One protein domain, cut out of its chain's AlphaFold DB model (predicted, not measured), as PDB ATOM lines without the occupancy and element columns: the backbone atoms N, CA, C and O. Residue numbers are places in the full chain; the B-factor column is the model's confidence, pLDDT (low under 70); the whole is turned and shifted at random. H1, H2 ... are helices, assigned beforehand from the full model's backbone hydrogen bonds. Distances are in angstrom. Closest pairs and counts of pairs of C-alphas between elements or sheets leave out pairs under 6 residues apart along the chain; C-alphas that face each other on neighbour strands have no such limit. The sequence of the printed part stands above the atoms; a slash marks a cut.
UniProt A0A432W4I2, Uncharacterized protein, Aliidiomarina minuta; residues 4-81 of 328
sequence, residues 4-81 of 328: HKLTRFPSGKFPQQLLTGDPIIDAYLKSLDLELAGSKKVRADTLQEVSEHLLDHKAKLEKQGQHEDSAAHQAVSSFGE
ATOM      1  N   HIS A   4      -3.980 -10.281  13.887       65.81
ATOM      2  CA  HIS A   4      -4.326  -9.128  14.731       65.81
ATOM      3  C   HIS A   4      -5.622  -9.339  15.538       65.81
ATOM      4  O   HIS A   4      -5.763  -8.779  16.627       65.81
ATOM      5  N   LYS A   5      -6.544 -10.199  15.067       69.94
ATOM      6  CA  LYS A   5      -7.754 -10.555  15.825       69.94
ATOM      7  C   LYS A   5      -7.411 -11.288  17.122       69.94
ATOM      8  O   LYS A   5      -8.091 -11.080  18.119       69.94
ATOM      9  N   LEU A   6      -6.331 -12.076  17.133       71.12
ATOM     10  CA  LEU A   6      -5.858 -12.780  18.332       71.12
ATOM     11  C   LEU A   6      -5.317 -11.826  19.395       71.12
ATOM     12  O   LEU A   6      -5.295 -12.173  20.566       71.12
ATOM     13  N   THR A   7      -4.901 -10.621  19.007       75.25
ATOM     14  CA  THR A   7      -4.406  -9.594  19.934       75.25
ATOM     15  C   THR A   7      -5.491  -8.621  20.402       75.25
ATOM     16  O   THR A   7      -5.184  -7.654  21.096       75.25
ATOM     17  N   ARG A   8      -6.762  -8.847  20.035       81.69
ATOM     18  CA  ARG A   8      -7.898  -7.960  20.328       81.69
ATOM     19  C   ARG A   8      -8.711  -8.507  21.511       81.69
ATOM     20  O   ARG A   8      -9.575  -9.357  21.331       81.69
ATOM     21  N   PHE A   9      -8.482  -7.989  22.719       74.75
ATOM     22  CA  PHE A   9      -9.135  -8.469  23.955       74.75
ATOM     23  C   PHE A   9      -9.984  -7.384  24.653       74.75
ATOM     24  O   PHE A   9      -9.640  -6.200  24.605       74.75
ATOM     25  N   PRO A  10     -11.042  -7.726  25.413       62.75
ATOM     26  CA  PRO A  10     -12.093  -8.719  25.157       62.75
ATOM     27  C   PRO A  10     -13.339  -8.110  24.470       62.75
ATOM     28  O   PRO A  10     -14.269  -8.824  24.116       62.75
ATOM     29  N   SER A  11     -13.395  -6.787  24.276       66.25
ATOM     30  CA  SER A  11     -14.543  -6.118  23.646       66.25
ATOM     31  C   SER A  11     -14.272  -5.860  22.171       66.25
ATOM     32  O   SER A  11     -13.339  -5.130  21.842       66.25
ATOM     33  N   GLY A  12     -15.111  -6.400  21.286       68.62
ATOM     34  CA  GLY A  12     -15.106  -6.060  19.861       68.62
ATOM     35  C   GLY A  12     -15.764  -4.714  19.539       68.62
ATOM     36  O   GLY A  12     -15.529  -4.193  18.456       68.62
ATOM     37  N   LYS A  13     -16.554  -4.156  20.467       83.38
ATOM     38  CA  LYS A  13     -17.352  -2.941  20.249       83.38
ATOM     39  C   LYS A  13     -16.534  -1.664  20.435       83.38
ATOM     40  O   LYS A  13     -15.745  -1.579  21.384       83.38
ATOM     41  N   PHE A  14     -16.826  -0.677  19.589       86.81
ATOM     42  CA  PHE A  14     -16.319   0.687  19.693       86.81
ATOM     43  C   PHE A  14     -16.746   1.327  21.032       86.81
ATOM     44  O   PHE A  14     -17.906   1.177  21.442       86.81
ATOM     45  N   PRO A  15     -15.840   2.003  21.756       86.81
ATOM     46  CA  PRO A  15     -16.173   2.698  22.995       86.81
ATOM     47  C   PRO A  15     -17.011   3.958  22.716       86.81
ATOM     48  O   PRO A  15     -16.509   4.937  22.183       86.81
ATOM     49  N   GLN A  16     -18.280   3.955  23.134       88.88
ATOM     50  CA  GLN A  16     -19.236   5.053  22.886       88.88
ATOM     51  C   GLN A  16     -18.772   6.425  23.409       88.88
ATOM     52  O   GLN A  16     -19.107   7.447  22.833       88.88
ATOM     53  N   GLN A  17     -17.964   6.445  24.470       87.56
ATOM     54  CA  GLN A  17     -17.389   7.670  25.042       87.56
ATOM     55  C   GLN A  17     -16.382   8.387  24.121       87.56
ATOM     56  O   GLN A  17     -15.984   9.496  24.443       87.56
ATOM     57  N   LEU A  18     -15.935   7.743  23.033       88.69
ATOM     58  CA  LEU A  18     -15.036   8.333  22.032       88.69
ATOM     59  C   LEU A  18     -15.781   8.848  20.793       88.69
ATOM     60  O   LEU A  18     -15.139   9.159  19.795       88.69
ATOM     61  N   LEU A  19     -17.118   8.886  20.812       92.06
ATOM     62  CA  LEU A  19     -17.866   9.570  19.761       92.06
ATOM     63  C   LEU A  19     -17.678  11.078  19.902       92.06
ATOM     64  O   LEU A  19     -17.824  11.634  20.990       92.06
ATOM     65  N   THR A  20     -17.373  11.723  18.787       90.88
ATOM     66  CA  THR A  20     -17.097  13.158  18.699       90.88
ATOM     67  C   THR A  20     -18.353  13.980  18.428       90.88
ATOM     68  O   THR A  20     -18.353  15.187  18.651       90.88
ATOM     69  N   GLY A  21     -19.424  13.333  17.956       92.38
ATOM     70  CA  GLY A  21     -20.621  14.008  17.453       92.38
ATOM     71  C   GLY A  21     -20.527  14.383  15.971       92.38
ATOM     72  O   GLY A  21     -21.549  14.718  15.381       92.38
ATOM     73  N   ASP A  22     -19.346  14.264  15.355       95.56
ATOM     74  CA  ASP A  22     -19.145  14.425  13.916       95.56
ATOM     75  C   ASP A  22     -19.236  13.050  13.218       95.56
ATOM     76  O   ASP A  22     -18.413  12.166  13.481       95.56
ATOM     77  N   PRO A  23     -20.212  12.832  12.315       96.19
ATOM     78  CA  PRO A  23     -20.432  11.524  11.702       96.19
ATOM     79  C   PRO A  23     -19.274  11.068  10.799       96.19
ATOM     80  O   PRO A  23     -19.054   9.859  10.676       96.19
ATOM     81  N   ILE A  24     -18.531  11.994  10.184       97.19
ATOM     82  CA  ILE A  24     -17.408  11.694   9.285       97.19
ATOM     83  C   ILE A  24     -16.212  11.216  10.112       97.19
ATOM     84  O   ILE A  24     -15.634  10.161   9.825       97.19
ATOM     85  N   ILE A  25     -15.881  11.944  11.182       96.50
ATOM     86  CA  ILE A  25     -14.808  11.566  12.112       96.50
ATOM     87  C   ILE A  25     -15.169  10.265  12.840       96.50
ATOM     88  O   ILE A  25     -14.351   9.344  12.903       96.50
ATOM     89  N   ASP A  26     -16.408  10.117  13.313       97.12
ATOM     90  CA  ASP A  26     -16.856   8.912  14.014       97.12
ATOM     91  C   ASP A  26     -16.813   7.662  13.121       97.12
ATOM     92  O   ASP A  26     -16.477   6.568  13.589       97.12
ATOM     93  N   ALA A  27     -17.132   7.792  11.829       96.88
ATOM     94  CA  ALA A  27     -17.009   6.697  10.868       96.88
ATOM     95  C   ALA A  27     -15.543   6.287  10.652       96.88
ATOM     96  O   ALA A  27     -15.229   5.088  10.617       96.88
ATOM     97  N   TYR A  28     -14.639   7.267  10.566       97.00
ATOM     98  CA  TYR A  28     -13.203   7.021  10.471       97.00
ATOM     99  C   TYR A  28     -12.670   6.310  11.724       97.00
ATOM    100  O   TYR A  28     -12.028   5.266  11.610       97.00
ATOM    101  N   LEU A  29     -13.003   6.800  12.923       96.38
ATOM    102  CA  LEU A  29     -12.575   6.208  14.196       96.38
ATOM    103  C   LEU A  29     -13.096   4.776  14.381       96.38
ATOM    104  O   LEU A  29     -12.355   3.902  14.834       96.38
ATOM    105  N   LYS A  30     -14.349   4.496  13.998       95.56
ATOM    106  CA  LYS A  30     -14.906   3.130  14.022       95.56
ATOM    107  C   LYS A  30     -14.153   2.196  13.083       95.56
ATOM    108  O   LYS A  30     -13.874   1.059  13.459       95.56
ATOM    109  N   SER A  31     -13.812   2.676  11.891       95.12
ATOM    110  CA  SER A  31     -13.017   1.914  10.926       95.12
ATOM    111  C   SER A  31     -11.609   1.658  11.465       95.12
ATOM    112  O   SER A  31     -11.111   0.537  11.379       95.12
ATOM    113  N   LEU A  32     -10.997   2.666  12.092       94.50
ATOM    114  CA  LEU A  32      -9.683   2.548  12.712       94.50
ATOM    115  C   LEU A  32      -9.666   1.553  13.866       94.50
ATOM    116  O   LEU A  32      -8.771   0.710  13.907       94.50
ATOM    117  N   ASP A  33     -10.666   1.575  14.751       94.00
ATOM    118  CA  ASP A  33     -10.744   0.619  15.859       94.00
ATOM    119  C   ASP A  33     -10.637  -0.818  15.354       94.00
ATOM    120  O   ASP A  33      -9.935  -1.607  15.977       94.00
ATOM    121  N   LEU A  34     -11.267  -1.167  14.224       91.12
ATOM    122  CA  LEU A  34     -11.224  -2.519  13.648       91.12
ATOM    123  C   LEU A  34      -9.806  -2.980  13.278       91.12
ATOM    124  O   LEU A  34      -9.516  -4.173  13.384       91.12
ATOM    125  N   GLU A  35      -8.924  -2.053  12.912       91.81
ATOM    126  CA  GLU A  35      -7.533  -2.336  12.554       91.81
ATOM    127  C   GLU A  35      -6.576  -2.346  13.761       91.81
ATOM    128  O   GLU A  35      -5.499  -2.947  13.696       91.81
ATOM    129  N   LEU A  36      -6.938  -1.721  14.881       91.25
ATOM    130  CA  LEU A  36      -6.053  -1.612  16.042       91.25
ATOM    131  C   LEU A  36      -5.920  -2.935  16.821       91.25
ATOM    132  O   LEU A  36      -6.879  -3.693  17.012       91.25
ATOM    133  N   ALA A  37      -4.713  -3.190  17.330       90.69
ATOM    134  CA  ALA A  37      -4.404  -4.316  18.213       90.69
ATOM    135  C   ALA A  37      -4.366  -3.895  19.692       90.69
ATOM    136  O   ALA A  37      -4.191  -2.721  20.018       90.69
ATOM    137  N   GLY A  38      -4.500  -4.874  20.590       88.38
ATOM    138  CA  GLY A  38      -4.434  -4.687  22.037       88.38
ATOM    139  C   GLY A  38      -5.792  -4.729  22.741       88.38
ATOM    140  O   GLY A  38      -6.855  -4.981  22.150       88.38
ATOM    141  N   SER A  39      -5.739  -4.504  24.052       88.56
ATOM    142  CA  SER A  39      -6.904  -4.436  24.923       88.56
ATOM    143  C   SER A  39      -7.807  -3.262  24.551       88.56
ATOM    144  O   SER A  39      -7.380  -2.302  23.910       88.56
ATOM    145  N   LYS A  40      -9.065  -3.301  25.009       87.75
ATOM    146  CA  LYS A  40      -9.994  -2.167  24.875       87.75
ATOM    147  C   LYS A  40      -9.360  -0.846  25.335       87.75
ATOM    148  O   LYS A  40      -9.607   0.166  24.695       87.75
ATOM    149  N   LYS A  41      -8.553  -0.860  26.406       84.44
ATOM    150  CA  LYS A  41      -7.878   0.346  26.904       84.44
ATOM    151  C   LYS A  41      -6.816   0.833  25.913       84.44
ATOM    152  O   LYS A  41      -6.866   1.982  25.518       84.44
ATOM    153  N   VAL A  42      -5.926  -0.051  25.447       86.06
ATOM    154  CA  VAL A  42      -4.861   0.313  24.487       86.06
ATOM    155  C   VAL A  42      -5.447   0.931  23.221       86.06
ATOM    156  O   VAL A  42      -4.968   1.958  22.756       86.06
ATOM    157  N   ARG A  43      -6.512   0.328  22.682       90.12
ATOM    158  CA  ARG A  43      -7.176   0.862  21.488       90.12
ATOM    159  C   ARG A  43      -7.887   2.179  21.772       90.12
ATOM    160  O   ARG A  43      -7.802   3.078  20.950       90.12
ATOM    161  N   ALA A  44      -8.565   2.302  22.915       88.62
ATOM    162  CA  ALA A  44      -9.232   3.541  23.299       88.62
ATOM    163  C   ALA A  44      -8.245   4.710  23.415       88.62
ATOM    164  O   ALA A  44      -8.549   5.781  22.910       88.62
ATOM    165  N   ASP A  45      -7.063   4.482  23.991       85.06
ATOM    166  CA  ASP A  45      -6.032   5.514  24.122       85.06
ATOM    167  C   ASP A  45      -5.542   5.982  22.736       85.06
ATOM    168  O   ASP A  45      -5.476   7.181  22.481       85.06
ATOM    169  N   THR A  46      -5.288   5.056  21.796       88.81
ATOM    170  CA  THR A  46      -4.937   5.414  20.406       88.81
ATOM    171  C   THR A  46      -6.074   6.146  19.688       88.81
ATOM    172  O   THR A  46      -5.839   7.125  18.988       88.81
ATOM    173  N   LEU A  47      -7.316   5.681  19.839       92.06
ATOM    174  CA  LEU A  47      -8.481   6.309  19.209       92.06
ATOM    175  C   LEU A  47      -8.731   7.714  19.750       92.06
ATOM    176  O   LEU A  47      -9.115   8.588  18.983       92.06
ATOM    177  N   GLN A  48      -8.511   7.929  21.046       89.12
ATOM    178  CA  GLN A  48      -8.631   9.239  21.668       89.12
ATOM    179  C   GLN A  48      -7.595  10.213  21.096       89.12
ATOM    180  O   GLN A  48      -7.973  11.299  20.668       89.12
ATOM    181  N   GLU A  49      -6.327   9.807  21.005       84.06
ATOM    182  CA  GLU A  49      -5.264  10.627  20.407       84.06
ATOM    183  C   GLU A  49      -5.600  11.011  18.955       84.06
ATOM    184  O   GLU A  49      -5.545  12.181  18.578       84.06
ATOM    185  N   VAL A  50      -6.041  10.042  18.146       91.06
ATOM    186  CA  VAL A  50      -6.455  10.296  16.755       91.06
ATOM    187  C   VAL A  50      -7.672  11.220  16.687       91.06
ATOM    188  O   VAL A  50      -7.701  12.135  15.868       91.06
ATOM    189  N   SER A  51      -8.667  11.003  17.548       91.56
ATOM    190  CA  SER A  51      -9.864  11.841  17.633       91.56
ATOM    191  C   SER A  51      -9.505  13.296  17.919       91.56
ATOM    192  O   SER A  51     -10.016  14.198  17.260       91.56
ATOM    193  N   GLU A  52      -8.622  13.532  18.884       86.31
ATOM    194  CA  GLU A  52      -8.174  14.870  19.268       86.31
ATOM    195  C   GLU A  52      -7.425  15.547  18.113       86.31
ATOM    196  O   GLU A  52      -7.734  16.684  17.765       86.31
ATOM    197  N   HIS A  53      -6.526  14.827  17.429       86.19
ATOM    198  CA  HIS A  53      -5.833  15.348  16.249       86.19
ATOM    199  C   HIS A  53      -6.779  15.719  15.098       86.19
ATOM    200  O   HIS A  53      -6.580  16.749  14.448       86.19
ATOM    201  N   LEU A  54      -7.798  14.897  14.835       92.50
ATOM    202  CA  LEU A  54      -8.787  15.164  13.789       92.50
ATOM    203  C   LEU A  54      -9.649  16.383  14.129       92.50
ATOM    204  O   LEU A  54      -9.844  17.238  13.266       92.50
ATOM    205  N   LEU A  55     -10.110  16.499  15.378       92.38
ATOM    206  CA  LEU A  55     -10.897  17.643  15.842       92.38
ATOM    207  C   LEU A  55     -10.086  18.943  15.821       92.38
ATOM    208  O   LEU A  55     -10.572  19.958  15.322       92.38
ATOM    209  N   ASP A  56      -8.830  18.908  16.269       86.38
ATOM    210  CA  ASP A  56      -7.928  20.060  16.207       86.38
ATOM    211  C   ASP A  56      -7.669  20.506  14.762       86.38
ATOM    212  O   ASP A  56      -7.565  21.705  14.482       86.38
ATOM    213  N   HIS A  57      -7.545  19.560  13.825       90.88
ATOM    214  CA  HIS A  57      -7.356  19.880  12.412       90.88
ATOM    215  C   HIS A  57      -8.638  20.442  11.784       90.88
ATOM    216  O   HIS A  57      -8.575  21.487  11.135       90.88
ATOM    217  N   LYS A  58      -9.798  19.822  12.041       95.00
ATOM    218  CA  LYS A  58     -11.112  20.325  11.612       95.00
ATOM    219  C   LYS A  58     -11.324  21.766  12.089       95.00
ATOM    220  O   LYS A  58     -11.550  22.651  11.270       95.00
ATOM    221  N   ALA A  59     -11.113  22.039  13.378       91.56
ATOM    222  CA  ALA A  59     -11.269  23.377  13.950       91.56
ATOM    223  C   ALA A  59     -10.322  24.422  13.324       91.56
ATOM    224  O   ALA A  59     -10.659  25.604  13.232       91.56
ATOM    225  N   LYS A  60      -9.119  24.022  12.884       90.12
ATOM    226  CA  LYS A  60      -8.209  24.915  12.141       90.12
ATOM    227  C   LYS A  60      -8.741  25.246  10.748       90.12
ATOM    228  O   LYS A  60      -8.632  26.398  10.340       90.12
ATOM    229  N   LEU A  61      -9.303  24.269  10.044       94.88
ATOM    230  CA  LEU A  61      -9.873  24.449   8.706       94.88
ATOM    231  C   LEU A  61     -11.150  25.307   8.742       94.88
ATOM    232  O   LEU A  61     -11.322  26.195   7.911       94.88
ATOM    233  N   GLU A  62     -11.991  25.136   9.762       94.31
ATOM    234  CA  GLU A  62     -13.162  25.996   9.994       94.31
ATOM    235  C   GLU A  62     -12.764  27.452  10.254       94.31
ATOM    236  O   GLU A  62     -13.339  28.375   9.680       94.31
ATOM    237  N   LYS A  63     -11.710  27.681  11.052       94.19
ATOM    238  CA  LYS A  63     -11.144  29.028  11.262       94.19
ATOM    239  C   LYS A  63     -10.602  29.660   9.979       94.19
ATOM    240  O   LYS A  63     -10.499  30.881   9.909       94.19
ATOM    241  N   GLN A  64     -10.257  28.852   8.979       95.19
ATOM    242  CA  GLN A  64      -9.857  29.310   7.647       95.19
ATOM    243  C   GLN A  64     -11.059  29.557   6.718       95.19
ATOM    244  O   GLN A  64     -10.867  29.898   5.554       95.19
ATOM    245  N   GLY A  65     -12.289  29.419   7.222       96.94
ATOM    246  CA  GLY A  65     -13.525  29.690   6.492       96.94
ATOM    247  C   GLY A  65     -14.104  28.485   5.751       96.94
ATOM    248  O   GLY A  65     -15.018  28.665   4.949       96.94
ATOM    249  N   GLN A  66     -13.599  27.268   5.981       95.94
ATOM    250  CA  GLN A  66     -14.210  26.071   5.404       95.94
ATOM    251  C   GLN A  66     -15.516  25.703   6.111       95.94
ATOM    252  O   GLN A  66     -15.646  25.850   7.324       95.94
ATOM    253  N   HIS A  67     -16.471  25.182   5.338       96.50
ATOM    254  CA  HIS A  67     -17.702  24.614   5.882       96.50
ATOM    255  C   HIS A  67     -17.400  23.347   6.695       96.50
ATOM    256  O   HIS A  67     -16.546  22.556   6.294       96.50
ATOM    257  N   GLU A  68     -18.145  23.137   7.781       94.19
ATOM    258  CA  GLU A  68     -17.945  22.068   8.769       94.19
ATOM    259  C   GLU A  68     -17.709  20.680   8.137       94.19
ATOM    260  O   GLU A  68     -16.665  20.063   8.357       94.19
ATOM    261  N   ASP A  69     -18.624  20.217   7.277       95.44
ATOM    262  CA  ASP A  69     -18.506  18.907   6.615       95.44
ATOM    263  C   ASP A  69     -17.269  18.791   5.706       95.44
ATOM    264  O   ASP A  69     -16.611  17.748   5.647       95.44
ATOM    265  N   SER A  70     -16.920  19.871   4.999       96.12
ATOM    266  CA  SER A  70     -15.738  19.897   4.129       96.12
ATOM    267  C   SER A  70     -14.454  19.862   4.955       96.12
ATOM    268  O   SER A  70     -13.510  19.161   4.589       96.12
ATOM    269  N   ALA A  71     -14.434  20.581   6.080       95.62
ATOM    270  CA  ALA A  71     -13.324  20.578   7.022       95.62
ATOM    271  C   ALA A  71     -13.128  19.186   7.640       95.62
ATOM    272  O   ALA A  71     -11.997  18.709   7.723       95.62
ATOM    273  N   ALA A  72     -14.212  18.494   8.005       95.81
ATOM    274  CA  ALA A  72     -14.164  17.131   8.529       95.81
ATOM    275  C   ALA A  72     -13.621  16.128   7.495       95.81
ATOM    276  O   ALA A  72     -12.700  15.359   7.793       95.81
ATOM    277  N   HIS A  73     -14.122  16.170   6.254       97.56
ATOM    278  CA  HIS A  73     -13.613  15.333   5.165       97.56
ATOM    279  C   HIS A  73     -12.130  15.580   4.888       97.56
ATOM    280  O   HIS A  73     -11.365  14.621   4.766       97.56
ATOM    281  N   GLN A  74     -11.718  16.847   4.826       96.50
ATOM    282  CA  GLN A  74     -10.328  17.206   4.582       96.50
ATOM    283  C   GLN A  74      -9.417  16.826   5.756       96.50
ATOM    284  O   GLN A  74      -8.293  16.371   5.533       96.50
ATOM    285  N   ALA A  75      -9.881  16.963   7.001       94.44
ATOM    286  CA  ALA A  75      -9.135  16.534   8.180       94.44
ATOM    287  C   ALA A  75      -8.863  15.024   8.136       94.44
ATOM    288  O   ALA A  75      -7.715  14.605   8.288       94.44
ATOM    289  N   VAL A  76      -9.892  14.219   7.842       96.38
ATOM    290  CA  VAL A  76      -9.778  12.760   7.703       96.38
ATOM    291  C   VAL A  76      -8.881  12.371   6.526       96.38
ATOM    292  O   VAL A  76      -7.972  11.558   6.696       96.38
ATOM    293  N   SER A  77      -9.076  12.966   5.344       95.31
ATOM    294  CA  SER A  77      -8.272  12.632   4.160       95.31
ATOM    295  C   SER A  77      -6.797  12.975   4.353       95.31
ATOM    296  O   SER A  77      -5.927  12.226   3.917       95.31
ATOM    297  N   SER A  78      -6.511  14.089   5.033       93.06
ATOM    298  CA  SER A  78      -5.143  14.530   5.320       93.06
ATOM    299  C   SER A  78      -4.463  13.675   6.387       93.06
ATOM    300  O   SER A  78      -3.240  13.569   6.392       93.06
ATOM    301  N   PHE A  79      -5.234  13.069   7.295       92.81
ATOM    302  CA  PHE A  79      -4.696  12.180   8.323       92.81
ATOM    303  C   PHE A  79      -4.234  10.833   7.741       92.81
ATOM    304  O   PHE A  79      -3.305  10.217   8.261       92.81
ATOM    305  N   GLY A  80      -4.836  10.394   6.634       92.50
ATOM    306  CA  GLY A  80      -4.400   9.237   5.853       92.50
ATOM    307  C   GLY A  80      -5.252   7.982   6.049       92.50
ATOM    308  O   GLY A  80      -6.303   7.993   6.682       92.50
ATOM    309  N   GLU A  81      -4.813   6.873   5.453       93.56
ATOM    310  CA  GLU A  81      -5.598   5.638   5.425       93.56
ATOM    311  C   GLU A  81      -5.578   4.880   6.757       93.56
ATOM    312  O   GLU A  81      -4.526   4.579   7.325       93.56
TER     313      GLU A  81
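AT A GLANCE: This is residues 4 to 81 of the 328 residues of an uncharacterized protein of Aliidiomarina minuta (UniProt A0A432W4I2). A long helix, H2, runs along most of the length, and two shorter helices, H1 and H3, follow one another along it on one side. An unnamed stretch, residues 4 to 22, leads in to H1. The printed part has 78 residues with three named helices, H1, H2, H3 in chain order, and no named strand: all helix, compact with a radius of gyration of the C-alphas of 13.3 A, elongated at 44 by 22 by 16 A.

IN THESE COORDINATES: H1, residues 23 to 35, begins at C-alpha 23 (-20.432, 11.524, 11.702) and measures 19.0 A. H2, residues 40 to 63, measures 34.1 A. H3, residues 68 to 79, measures 16.5 A and ends at C-alpha 79 (-4.696, 12.180, 8.323).

HOW THE PARTS SIT: H1 and H2 form a helical hairpin at a shallow tilt of 31 degrees; the closest C-alphas, Leu 29 and Leu 47, are 6.5 A apart. H3 touches H2, residues 54 to 62 alone, at a steep tilt of 56 degrees, C-alphas of Lys 58 and Ala 71 closest at 5.1 A. H1 touches H3 with residues 24 to 28 alone, C-alphas of Ile 24 and Ala 72 closest at 6.4 A. Every O i to N i+4 pair is within hydrogen-bond range in H2 and H3, 7 of 9 in H1.

THE WHOLE: The farthest C-alphas, Leu 6 and Gly 65, are 44.8 A apart. The printed part has no cut, and both links are tight. Residues 4 to 5 and 10 to 12 have pLDDT under 70.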